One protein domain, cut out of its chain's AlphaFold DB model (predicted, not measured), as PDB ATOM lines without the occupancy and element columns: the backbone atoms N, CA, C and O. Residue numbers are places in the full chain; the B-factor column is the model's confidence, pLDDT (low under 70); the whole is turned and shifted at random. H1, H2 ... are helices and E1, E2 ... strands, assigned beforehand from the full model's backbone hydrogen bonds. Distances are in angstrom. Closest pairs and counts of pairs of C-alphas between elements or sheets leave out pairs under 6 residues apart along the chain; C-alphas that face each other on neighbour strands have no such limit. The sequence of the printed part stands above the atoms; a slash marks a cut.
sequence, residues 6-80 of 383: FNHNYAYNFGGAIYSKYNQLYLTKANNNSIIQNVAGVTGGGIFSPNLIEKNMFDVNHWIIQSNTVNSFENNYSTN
ATOM      1  N   PHE A   6      54.483  79.531 110.258       97.69
ATOM      2  CA  PHE A   6      55.008  80.308 109.143       97.69
ATOM      3  C   PHE A   6      53.953  80.347 108.044       97.69
ATOM      4  O   PHE A   6      53.608  79.312 107.467       97.69
ATOM      5  N   ASN A   7      53.415  81.534 107.784       98.19
ATOM      6  CA  ASN A   7      52.281  81.702 106.891       98.19
ATOM      7  C   ASN A   7      52.497  82.878 105.934       98.19
ATOM      8  O   ASN A   7      52.860  83.956 106.399       98.19
ATOM      9  N   HIS A   8      52.236  82.680 104.637       98.12
ATOM     10  CA  HIS A   8      52.341  83.717 103.596       98.12
ATOM     11  C   HIS A   8      53.704  84.430 103.517       98.12
ATOM     12  O   HIS A   8      53.781  85.607 103.162       98.12
ATOM     13  N   ASN A   9      54.794  83.736 103.841       98.31
ATOM     14  CA  ASN A   9      56.133  84.277 103.630       98.31
ATOM     15  C   ASN A   9      56.521  84.184 102.151       98.31
ATOM     16  O   ASN A   9      56.036  83.324 101.412       98.31
ATOM     17  N   TYR A  10      57.417  85.073 101.731       98.12
ATOM     18  CA  TYR A  10      57.944  85.113 100.376       98.12
ATOM     19  C   TYR A  10      59.470  85.148 100.405       98.12
ATOM     20  O   TYR A  10      60.064  86.020 101.044       98.12
ATOM     21  N   ALA A  11      60.097  84.244  99.658       97.75
ATOM     22  CA  ALA A  11      61.527  84.247  99.400       97.75
ATOM     23  C   ALA A  11      61.797  84.397  97.900       97.75
ATOM     24  O   ALA A  11      61.179  83.735  97.068       97.75
ATOM     25  N   TYR A  12      62.783  85.226  97.548       97.06
ATOM     26  CA  TYR A  12      63.135  85.451  96.145       97.06
ATOM     27  C   TYR A  12      63.684  84.191  95.462       97.06
ATOM     28  O   TYR A  12      63.390  83.955  94.299       97.06
ATOM     29  N   ASN A  13      64.444  83.362  96.188       96.12
ATOM     30  CA  ASN A  13      65.063  82.161  95.626       96.12
ATOM     31  C   ASN A  13      64.513  80.880  96.258       96.12
ATOM     32  O   ASN A  13      63.716  80.178  95.649       96.12
ATOM     33  N   PHE A  14      64.926  80.570  97.485       96.75
ATOM     34  CA  PHE A  14      64.732  79.249  98.075       96.75
ATOM     35  C   PHE A  14      64.070  79.338  99.442       96.75
ATOM     36  O   PHE A  14      64.383  80.262 100.194       96.75
ATOM     37  N   GLY A  15      63.247  78.345  99.783       96.12
ATOM     38  CA  GLY A  15      62.752  78.160 101.148       96.12
ATOM     39  C   GLY A  15      61.827  79.286 101.585       96.12
ATOM     40  O   GLY A  15      62.227  80.110 102.403       96.12
ATOM     41  N   GLY A  16      60.605  79.334 101.044       96.75
ATOM     42  CA  GLY A  16      59.684  80.457 101.263       96.75
ATOM     43  C   GLY A  16      59.424  80.771 102.737       96.75
ATOM     44  O   GLY A  16      59.275  81.939 103.082       96.75
ATOM     45  N   ALA A  17      59.444  79.762 103.615       97.50
ATOM     46  CA  ALA A  17      59.467  79.937 105.068       97.50
ATOM     47  C   ALA A  17      60.840  79.653 105.688       97.50
ATOM     48  O   ALA A  17      61.306  80.415 106.535       97.50
ATOM     49  N   ILE A  18      61.462  78.527 105.325       95.94
ATOM     50  CA  ILE A  18      62.709  78.070 105.944       95.94
ATOM     51  C   ILE A  18      63.723  77.725 104.866       95.94
ATOM     52  O   ILE A  18      63.484  76.874 104.013       95.94
ATOM     53  N   TYR A  19      64.898  78.325 104.988       95.56
ATOM     54  CA  TYR A  19      66.095  77.959 104.252       95.56
ATOM     55  C   TYR A  19      67.223  77.699 105.247       95.56
ATOM     56  O   TYR A  19      67.494  78.542 106.106       95.56
ATOM     57  N   SER A  20      67.908  76.562 105.133       91.38
ATOM     58  CA  SER A  20      69.067  76.284 105.981       91.38
ATOM     59  C   SER A  20      70.152  75.500 105.261       91.38
ATOM     60  O   SER A  20      69.885  74.497 104.616       91.38
ATOM     61  N   LYS A  21      71.399  75.940 105.445       92.56
ATOM     62  CA  LYS A  21      72.630  75.207 105.099       92.56
ATOM     63  C   LYS A  21      73.302  74.573 106.324       92.56
ATOM     64  O   LYS A  21      74.390  74.017 106.209       92.56
ATOM     65  N   TYR A  22      72.713  74.731 107.509       91.50
ATOM     66  CA  TYR A  22      73.351  74.369 108.769       91.50
ATOM     67  C   TYR A  22      73.244  72.868 109.039       91.50
ATOM     68  O   TYR A  22      72.155  72.352 109.268       91.50
ATOM     69  N   ASN A  23      74.385  72.182 109.083       89.00
ATOM     70  CA  ASN A  23      74.486  70.720 109.123       89.00
ATOM     71  C   ASN A  23      74.348  70.062 110.497       89.00
ATOM     72  O   ASN A  23      74.814  68.940 110.709       89.00
ATOM     73  N   GLN A  24      73.710  70.760 111.430       90.38
ATOM     74  CA  GLN A  24      73.397  70.233 112.755       90.38
ATOM     75  C   GLN A  24      71.957  70.546 113.179       90.38
ATOM     76  O   GLN A  24      71.637  70.489 114.366       90.38
ATOM     77  N   LEU A  25      71.070  70.879 112.231       88.94
ATOM     78  CA  LEU A  25      69.662  71.127 112.559       88.94
ATOM     79  C   LEU A  25      68.960  69.875 113.086       88.94
ATOM     80  O   LEU A  25      68.110  70.003 113.966       88.94
ATOM     81  N   TYR A  26      69.395  68.688 112.664       88.44
ATOM     82  CA  TYR A  26      68.894  67.407 113.171       88.44
ATOM     83  C   TYR A  26      69.070  67.223 114.691       88.44
ATOM     84  O   TYR A  26      68.326  66.473 115.318       88.44
ATOM     85  N   LEU A  27      70.023  67.930 115.317       88.69
ATOM     86  CA  LEU A  27      70.220  67.906 116.773       88.69
ATOM     87  C   LEU A  27      69.152  68.715 117.524       88.69
ATOM     88  O   LEU A  27      68.982  68.567 118.738       88.69
ATOM     89  N   THR A  28      68.443  69.599 116.824       88.88
ATOM     90  CA  THR A  28      67.463  70.499 117.424       88.88
ATOM     91  C   THR A  28      66.087  69.853 117.437       88.88
ATOM     92  O   THR A  28      65.538  69.488 116.404       88.88
ATOM     93  N   LYS A  29      65.464  69.789 118.618       88.81
ATOM     94  CA  LYS A  29      64.076  69.329 118.744       88.81
ATOM     95  C   LYS A  29      63.113  70.405 118.250       88.81
ATOM     96  O   LYS A  29      63.132  71.542 118.746       88.81
ATOM     97  N   ALA A  30      62.249  70.052 117.305       90.44
ATOM     98  CA  ALA A  30      61.232  70.952 116.792       90.44
ATOM     99  C   ALA A  30      59.937  70.210 116.448       90.44
ATOM    100  O   ALA A  30      59.906  69.422 115.512       90.44
ATOM    101  N   ASN A  31      58.866  70.490 117.191       92.56
ATOM    102  CA  ASN A  31      57.623  69.722 117.118       92.56
ATOM    103  C   ASN A  31      56.409  70.621 116.854       92.56
ATOM    104  O   ASN A  31      56.332  71.739 117.372       92.56
ATOM    105  N   ASN A  32      55.418  70.081 116.139       95.12
ATOM    106  CA  ASN A  32      54.105  70.699 115.935       95.12
ATOM    107  C   ASN A  32      54.179  72.104 115.317       95.12
ATOM    108  O   ASN A  32      53.511  73.023 115.788       95.12
ATOM    109  N   ASN A  33      55.028  72.296 114.308       96.62
ATOM    110  CA  ASN A  33      55.077  73.552 113.561       96.62
ATOM    111  C   ASN A  33      54.196  73.465 112.306       96.62
ATOM    112  O   ASN A  33      53.865  72.378 111.833       96.62
ATOM    113  N   SER A  34      53.827  74.623 111.771       98.06
ATOM    114  CA  SER A  34      52.968  74.759 110.601       98.06
ATOM    115  C   SER A  34      53.616  75.680 109.568       98.06
ATOM    116  O   SER A  34      54.014  76.791 109.906       98.06
ATOM    117  N   ILE A  35      53.700  75.238 108.314       98.19
ATOM    118  CA  ILE A  35      54.270  75.965 107.171       98.19
ATOM    119  C   ILE A  35      53.244  75.944 106.038       98.19
ATOM    120  O   ILE A  35      53.076  74.939 105.345       98.19
ATOM    121  N   ILE A  36      52.512  77.046 105.898       98.44
ATOM    122  CA  ILE A  36      51.330  77.137 105.036       98.44
ATOM    123  C   ILE A  36      51.456  78.328 104.086       98.44
ATOM    124  O   ILE A  36      51.825  79.419 104.514       98.44
ATOM    125  N   GLN A  37      51.103  78.136 102.811       98.38
ATOM    126  CA  GLN A  37      50.928  79.231 101.837       98.38
ATOM    127  C   GLN A  37      52.158  80.131 101.650       98.38
ATOM    128  O   GLN A  37      52.031  81.308 101.322       98.38
ATOM    129  N   ASN A  38      53.358  79.595 101.859       98.56
ATOM    130  CA  ASN A  38      54.600  80.313 101.593       98.56
ATOM    131  C   ASN A  38      54.997  80.166 100.122       98.56
ATOM    132  O   ASN A  38      54.583  79.221  99.449       98.56
ATOM    133  N   VAL A  39      55.791  81.110  99.624       98.44
ATOM    134  CA  VAL A  39      56.177  81.183  98.214       98.44
ATOM    135  C   VAL A  39      57.690  81.329  98.085       98.44
ATOM    136  O   VAL A  39      58.297  82.166  98.753       98.44
ATOM    137  N   ALA A  40      58.295  80.555  97.186       97.88
ATOM    138  CA  ALA A  40      59.691  80.708  96.781       97.88
ATOM    139  C   ALA A  40      59.794  80.974  95.272       97.88
ATOM    140  O   ALA A  40      59.004  80.450  94.487       97.88
ATOM    141  N   GLY A  41      60.766  81.783  94.848       96.75
ATOM    142  CA  GLY A  41      60.939  82.101  93.428       96.75
ATOM    143  C   GLY A  41      61.648  81.028  92.598       96.75
ATOM    144  O   GLY A  41      61.479  81.038  91.385       96.75
ATOM    145  N   VAL A  42      62.404  80.103  93.208       95.44
ATOM    146  CA  VAL A  42      63.160  79.042  92.510       95.44
ATOM    147  C   VAL A  42      62.694  77.639  92.890       95.44
ATOM    148  O   VAL A  42      62.229  76.912  92.018       95.44
ATOM    149  N   THR A  43      62.838  77.227  94.155       95.88
ATOM    150  CA  THR A  43      62.381  75.911  94.646       95.88
ATOM    151  C   THR A  43      62.237  75.903  96.176       95.88
ATOM    152  O   THR A  43      62.727  76.808  96.854       95.88
ATOM    153  N   GLY A  44      61.557  74.903  96.735       95.62
ATOM    154  CA  GLY A  44      61.287  74.795  98.169       95.62
ATOM    155  C   GLY A  44      60.326  75.881  98.639       95.62
ATOM    156  O   GLY A  44      60.695  76.725  99.453       95.62
ATOM    157  N   GLY A  45      59.102  75.889  98.107       96.81
ATOM    158  CA  GLY A  45      58.081  76.898  98.420       96.81
ATOM    159  C   GLY A  45      57.835  77.061  99.920       96.81
ATOM    160  O   GLY A  45      57.700  78.178 100.407       96.81
ATOM    161  N   GLY A  46      57.835  75.961 100.676       97.44
ATOM    162  CA  GLY A  46      57.809  75.992 102.140       97.44
ATOM    163  C   GLY A  46      59.216  75.940 102.722       97.44
ATOM    164  O   GLY A  46      59.697  76.910 103.315       97.44
ATOM    165  N   ILE A  47      59.879  74.796 102.553       96.25
ATOM    166  CA  ILE A  47      61.203  74.539 103.119       96.25
ATOM    167  C   ILE A  47      62.220  74.210 102.029       96.25
ATOM    168  O   ILE A  47      61.938  73.449 101.108       96.25
ATOM    169  N   PHE A  48      63.437  74.726 102.169       96.06
ATOM    170  CA  PHE A  48      64.568  74.323 101.350       96.06
ATOM    171  C   PHE A  48      65.792  73.984 102.201       96.06
ATOM    172  O   PHE A  48      66.252  74.792 103.012       96.06
ATOM    173  N   SER A  49      66.357  72.807 101.952       94.88
ATOM    174  CA  SER A  49      67.661  72.398 102.473       94.88
ATOM    175  C   SER A  49      68.509  71.924 101.304       94.88
ATOM    176  O   SER A  49      68.121  70.967 100.655       94.88
ATOM    177  N   PRO A  50      69.649  72.556 101.000       92.00
ATOM    178  CA  PRO A  50      70.360  72.270  99.769       92.00
ATOM    179  C   PRO A  50      70.816  70.814  99.691       92.00
ATOM    180  O   PRO A  50      70.524  70.171  98.698       92.00
ATOM    181  N   ASN A  51      71.489  70.294 100.717       87.25
ATOM    182  CA  ASN A  51      72.050  68.937 100.713       87.25
ATOM    183  C   ASN A  51      71.883  68.303 102.105       87.25
ATOM    184  O   ASN A  51      71.635  69.031 103.066       87.25
ATOM    185  N   LEU A  52      72.140  67.001 102.233       87.06
ATOM    186  CA  LEU A  52      72.202  66.234 103.479       87.06
ATOM    187  C   LEU A  52      70.989  66.459 104.393       87.06
ATOM    188  O   LEU A  52      71.182  66.888 105.531       87.06
ATOM    189  N   ILE A  53      69.760  66.180 103.942       86.94
ATOM    190  CA  ILE A  53      68.520  66.350 104.731       86.94
ATOM    191  C   ILE A  53      68.687  65.811 106.154       86.94
ATOM    192  O   ILE A  53      68.393  66.520 107.112       86.94
ATOM    193  N   GLU A  54      69.249  64.610 106.313       86.88
ATOM    194  CA  GLU A  54      69.455  63.972 107.622       86.88
ATOM    195  C   GLU A  54      70.278  64.815 108.612       86.88
ATOM    196  O   GLU A  54      70.218  64.591 109.818       86.88
ATOM    197  N   LYS A  55      71.061  65.782 108.119       86.00
ATOM    198  CA  LYS A  55      71.891  66.693 108.920       86.00
ATOM    199  C   LYS A  55      71.393  68.135 108.887       86.00
ATOM    200  O   LYS A  55      71.482  68.863 109.879       86.00
ATOM    201  N   ASN A  56      70.901  68.564 107.736       86.62
ATOM    202  CA  ASN A  56      70.591  69.954 107.452       86.62
ATOM    203  C   ASN A  56      69.132  70.310 107.746       86.62
ATOM    204  O   ASN A  56      68.781  71.485 107.658       86.62
ATOM    205  N   MET A  57      68.295  69.340 108.125       86.38
ATOM    206  CA  MET A  57      66.876  69.554 108.388       86.38
ATOM    207  C   MET A  57      66.433  69.126 109.781       86.38
ATOM    208  O   MET A  57      67.046  68.291 110.442       86.38
ATOM    209  N   PHE A  58      65.338  69.746 110.223       84.88
ATOM    210  CA  PHE A  58      64.572  69.283 111.374       84.88
ATOM    211  C   PHE A  58      63.849  67.977 111.034       84.88
ATOM    212  O   PHE A  58      63.530  67.723 109.872       84.88
ATOM    213  N   ASP A  59      63.499  67.201 112.057       86.19
ATOM    214  CA  ASP A  59      62.472  66.172 111.907       86.19
ATOM    215  C   ASP A  59      61.114  66.847 111.649       86.19
ATOM    216  O   ASP A  59      60.488  67.410 112.552       86.19
ATOM    217  N   VAL A  60      60.690  66.830 110.386       87.38
ATOM    218  CA  VAL A  60      59.448  67.461 109.920       87.38
ATOM    219  C   VAL A  60      58.256  66.503 109.898       87.38
ATOM    220  O   VAL A  60      57.162  66.918 109.528       87.38
ATOM    221  N   ASN A  61      58.411  65.250 110.346       88.00
ATOM    222  CA  ASN A  61      57.339  64.245 110.296       88.00
ATOM    223  C   ASN A  61      56.077  64.655 111.079       88.00
ATOM    224  O   ASN A  61      54.979  64.185 110.794       88.00
ATOM    225  N   HIS A  62      56.226  65.543 112.065       91.00
ATOM    226  CA  HIS A  62      55.140  66.041 112.914       91.00
ATOM    227  C   HIS A  62      54.700  67.470 112.560       91.00
ATOM    228  O   HIS A  62      54.119  68.167 113.397       91.00
ATOM    229  N   TRP A  63      55.066  67.969 111.379       95.44
ATOM    230  CA  TRP A  63      54.745  69.325 110.946       95.44
ATOM    231  C   TRP A  63      53.591  69.312 109.947       95.44
ATOM    232  O   TRP A  63      53.406  68.362 109.193       95.44
ATOM    233  N   ILE A  64      52.827  70.402 109.917       97.69
ATOM    234  CA  ILE A  64      51.811  70.635 108.888       97.69
ATOM    235  C   ILE A  64      52.469  71.470 107.792       97.69
ATOM    236  O   ILE A  64      52.720  72.655 107.999       97.69
ATOM    237  N   ILE A  65      52.763  70.866 106.642       97.31
ATOM    238  CA  ILE A  65      53.390  71.550 105.504       97.31
ATOM    239  C   ILE A  65      52.491  71.362 104.287       97.31
ATOM    240  O   ILE A  65      52.391  70.256 103.765       97.31
ATOM    241  N   GLN A  66      51.805  72.421 103.860       97.69
ATOM    242  CA  GLN A  66      50.826  72.323 102.775       97.69
ATOM    243  C   GLN A  66      50.646  73.637 102.019       97.69
ATOM    244  O   GLN A  66      50.782  74.724 102.595       97.69
ATOM    245  N   SER A  67      50.270  73.530 100.742       97.94
ATOM    246  CA  SER A  67      49.904  74.668  99.891       97.94
ATOM    247  C   SER A  67      50.999  75.727  99.747       97.94
ATOM    248  O   SER A  67      50.691  76.892  99.508       97.94
ATOM    249  N   ASN A  68      52.267  75.358  99.918       98.19
ATOM    250  CA  ASN A  68      53.376  76.259  99.620       98.19
ATOM    251  C   ASN A  68      53.735  76.132  98.145       98.19
ATOM    252  O   ASN A  68      53.663  75.032  97.599       98.19
ATOM    253  N   THR A  69      54.123  77.224  97.493       97.88
ATOM    254  CA  THR A  69      54.277  77.227  96.039       97.88
ATOM    255  C   THR A  69      55.614  77.762  95.555       97.88
ATOM    256  O   THR A  69      56.294  78.560  96.199       97.88
ATOM    257  N   VAL A  70      55.976  77.310  94.362       96.69
ATOM    258  CA  VAL A  70      56.974  77.935  93.504       96.69
ATOM    259  C   VAL A  70      56.223  78.374  92.262       96.69
ATOM    260  O   VAL A  70      55.668  77.548  91.533       96.69
ATOM    261  N   ASN A  71      56.134  79.685  92.047       92.25
ATOM    262  CA  ASN A  71      55.149  80.260  91.130       92.25
ATOM    263  C   ASN A  71      53.728  79.750  91.467       92.25
ATOM    264  O   ASN A  71      53.229  79.974  92.571       92.25
ATOM    265  N   SER A  72      53.085  79.059  90.526       93.69
ATOM    266  CA  SER A  72      51.744  78.479  90.653       93.69
ATOM    267  C   SER A  72      51.730  76.994  91.036       93.69
ATOM    268  O   SER A  72      50.650  76.416  91.118       93.69
ATOM    269  N   PHE A  73      52.891  76.364  91.218       95.69
ATOM    270  CA  PHE A  73      52.998  74.926  91.469       95.69
ATOM    271  C   PHE A  73      53.243  74.657  92.943       95.69
ATOM    272  O   PHE A  73      54.045  75.348  93.572       95.69
ATOM    273  N   GLU A  74      52.564  73.656  93.496       96.75
ATOM    274  CA  GLU A  74      52.775  73.254  94.881       96.75
ATOM    275  C   GLU A  74      54.155  72.608  95.045       96.75
ATOM    276  O   GLU A  74      54.519  71.674  94.337       96.75
ATOM    277  N   ASN A  75      54.940  73.131  95.984       96.50
ATOM    278  CA  ASN A  75      56.271  72.648  96.312       96.50
ATOM    279  C   ASN A  75      56.521  72.902  97.805       96.50
ATOM    280  O   ASN A  75      57.018  73.950  98.222       96.50
ATOM    281  N   ASN A  76      56.090  71.955  98.634       96.81
ATOM    282  CA  ASN A  76      56.104  72.099 100.090       96.81
ATOM    283  C   ASN A  76      57.518  72.085 100.671       96.81
ATOM    284  O   ASN A  76      57.837  72.867 101.568       96.81
ATOM    285  N   TYR A  77      58.378  71.242 100.123       94.81
ATOM    286  CA  TYR A  77      59.782  71.173 100.477       94.81
ATOM    287  C   TYR A  77      60.581  70.650  99.288       94.81
ATOM    288  O   TYR A  77      60.037  69.967  98.425       94.81
ATOM    289  N   SER A  78      61.856  71.018  99.233       95.75
ATOM    290  CA  SER A  78      62.756  70.616  98.156       95.75
ATOM    291  C   SER A  78      64.207  70.680  98.619       95.75
ATOM    292  O   SER A  78      64.534  71.340  99.616       95.75
ATOM    293  N   THR A  79      65.078  70.017  97.873       96.31
ATOM    294  CA  THR A  79      66.534  70.123  98.002       96.31
ATOM    295  C   THR A  79      67.177  70.428  96.652       96.31
ATOM    296  O   THR A  79      66.495  70.672  95.655       96.31
ATOM    297  N   ASN A  80      68.504  70.482  96.608       96.31
ATOM    298  CA  ASN A  80      69.193  70.454  95.329       96.31
ATOM    299  C   ASN A  80      69.008  69.095  94.625       96.31
ATOM    300  O   ASN A  80      68.727  68.093  95.284       96.31
TER     301      ASN A  80
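This is residues 6 to 80 of the 383 residues of an uncharacterized protein of Piromyces sp. (strain E2) (UniProt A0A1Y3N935). With little regular structure, the chain winds in stacked turns, a small solenoid: residues 6 to 7, E1 and E2 run side by side along one wall, and residues 18 to 19, 47 to 48 and 77 to 78 along another. Of 75 printed residues, 10 are in E1, H1 and E2, in that order: class mixed, sheet E1 = E2 parallel. It is compact, radius of gyration of the C-alphas 11.2 A, spanning 33 by 24 by 14 A.

Look at residues 6 to 7, paired in parallel with 35 to 36 of E1, residues 34 to 36. E1 and E2, residues 64 to 66, are parallel at 10 degrees; N 35 and O 64, 2.8 A apart, are within hydrogen-bond range. With H1, residues 53 to 56, between these neighbours in the chain, they form a strand-helix-strand unit with a right-handed crossover. H1 is too short for an O i to N i+4 pair; its one O i to N i+3 pair is within range.

Find C-alpha 34 at (52.968, 74.759, 110.601); E1 runs 6.3 A from there. H1 runs 5.0 A, and E2 6.4 A to C-alpha 66 at (50.826, 72.323, 102.775).

The C-alphas farthest apart, Leu 27 and Ser 72, are 33.7 A apart. The printed part has no cut; link E1 to H1 is long, 16 residues. No printed residue is under pLDDT 70.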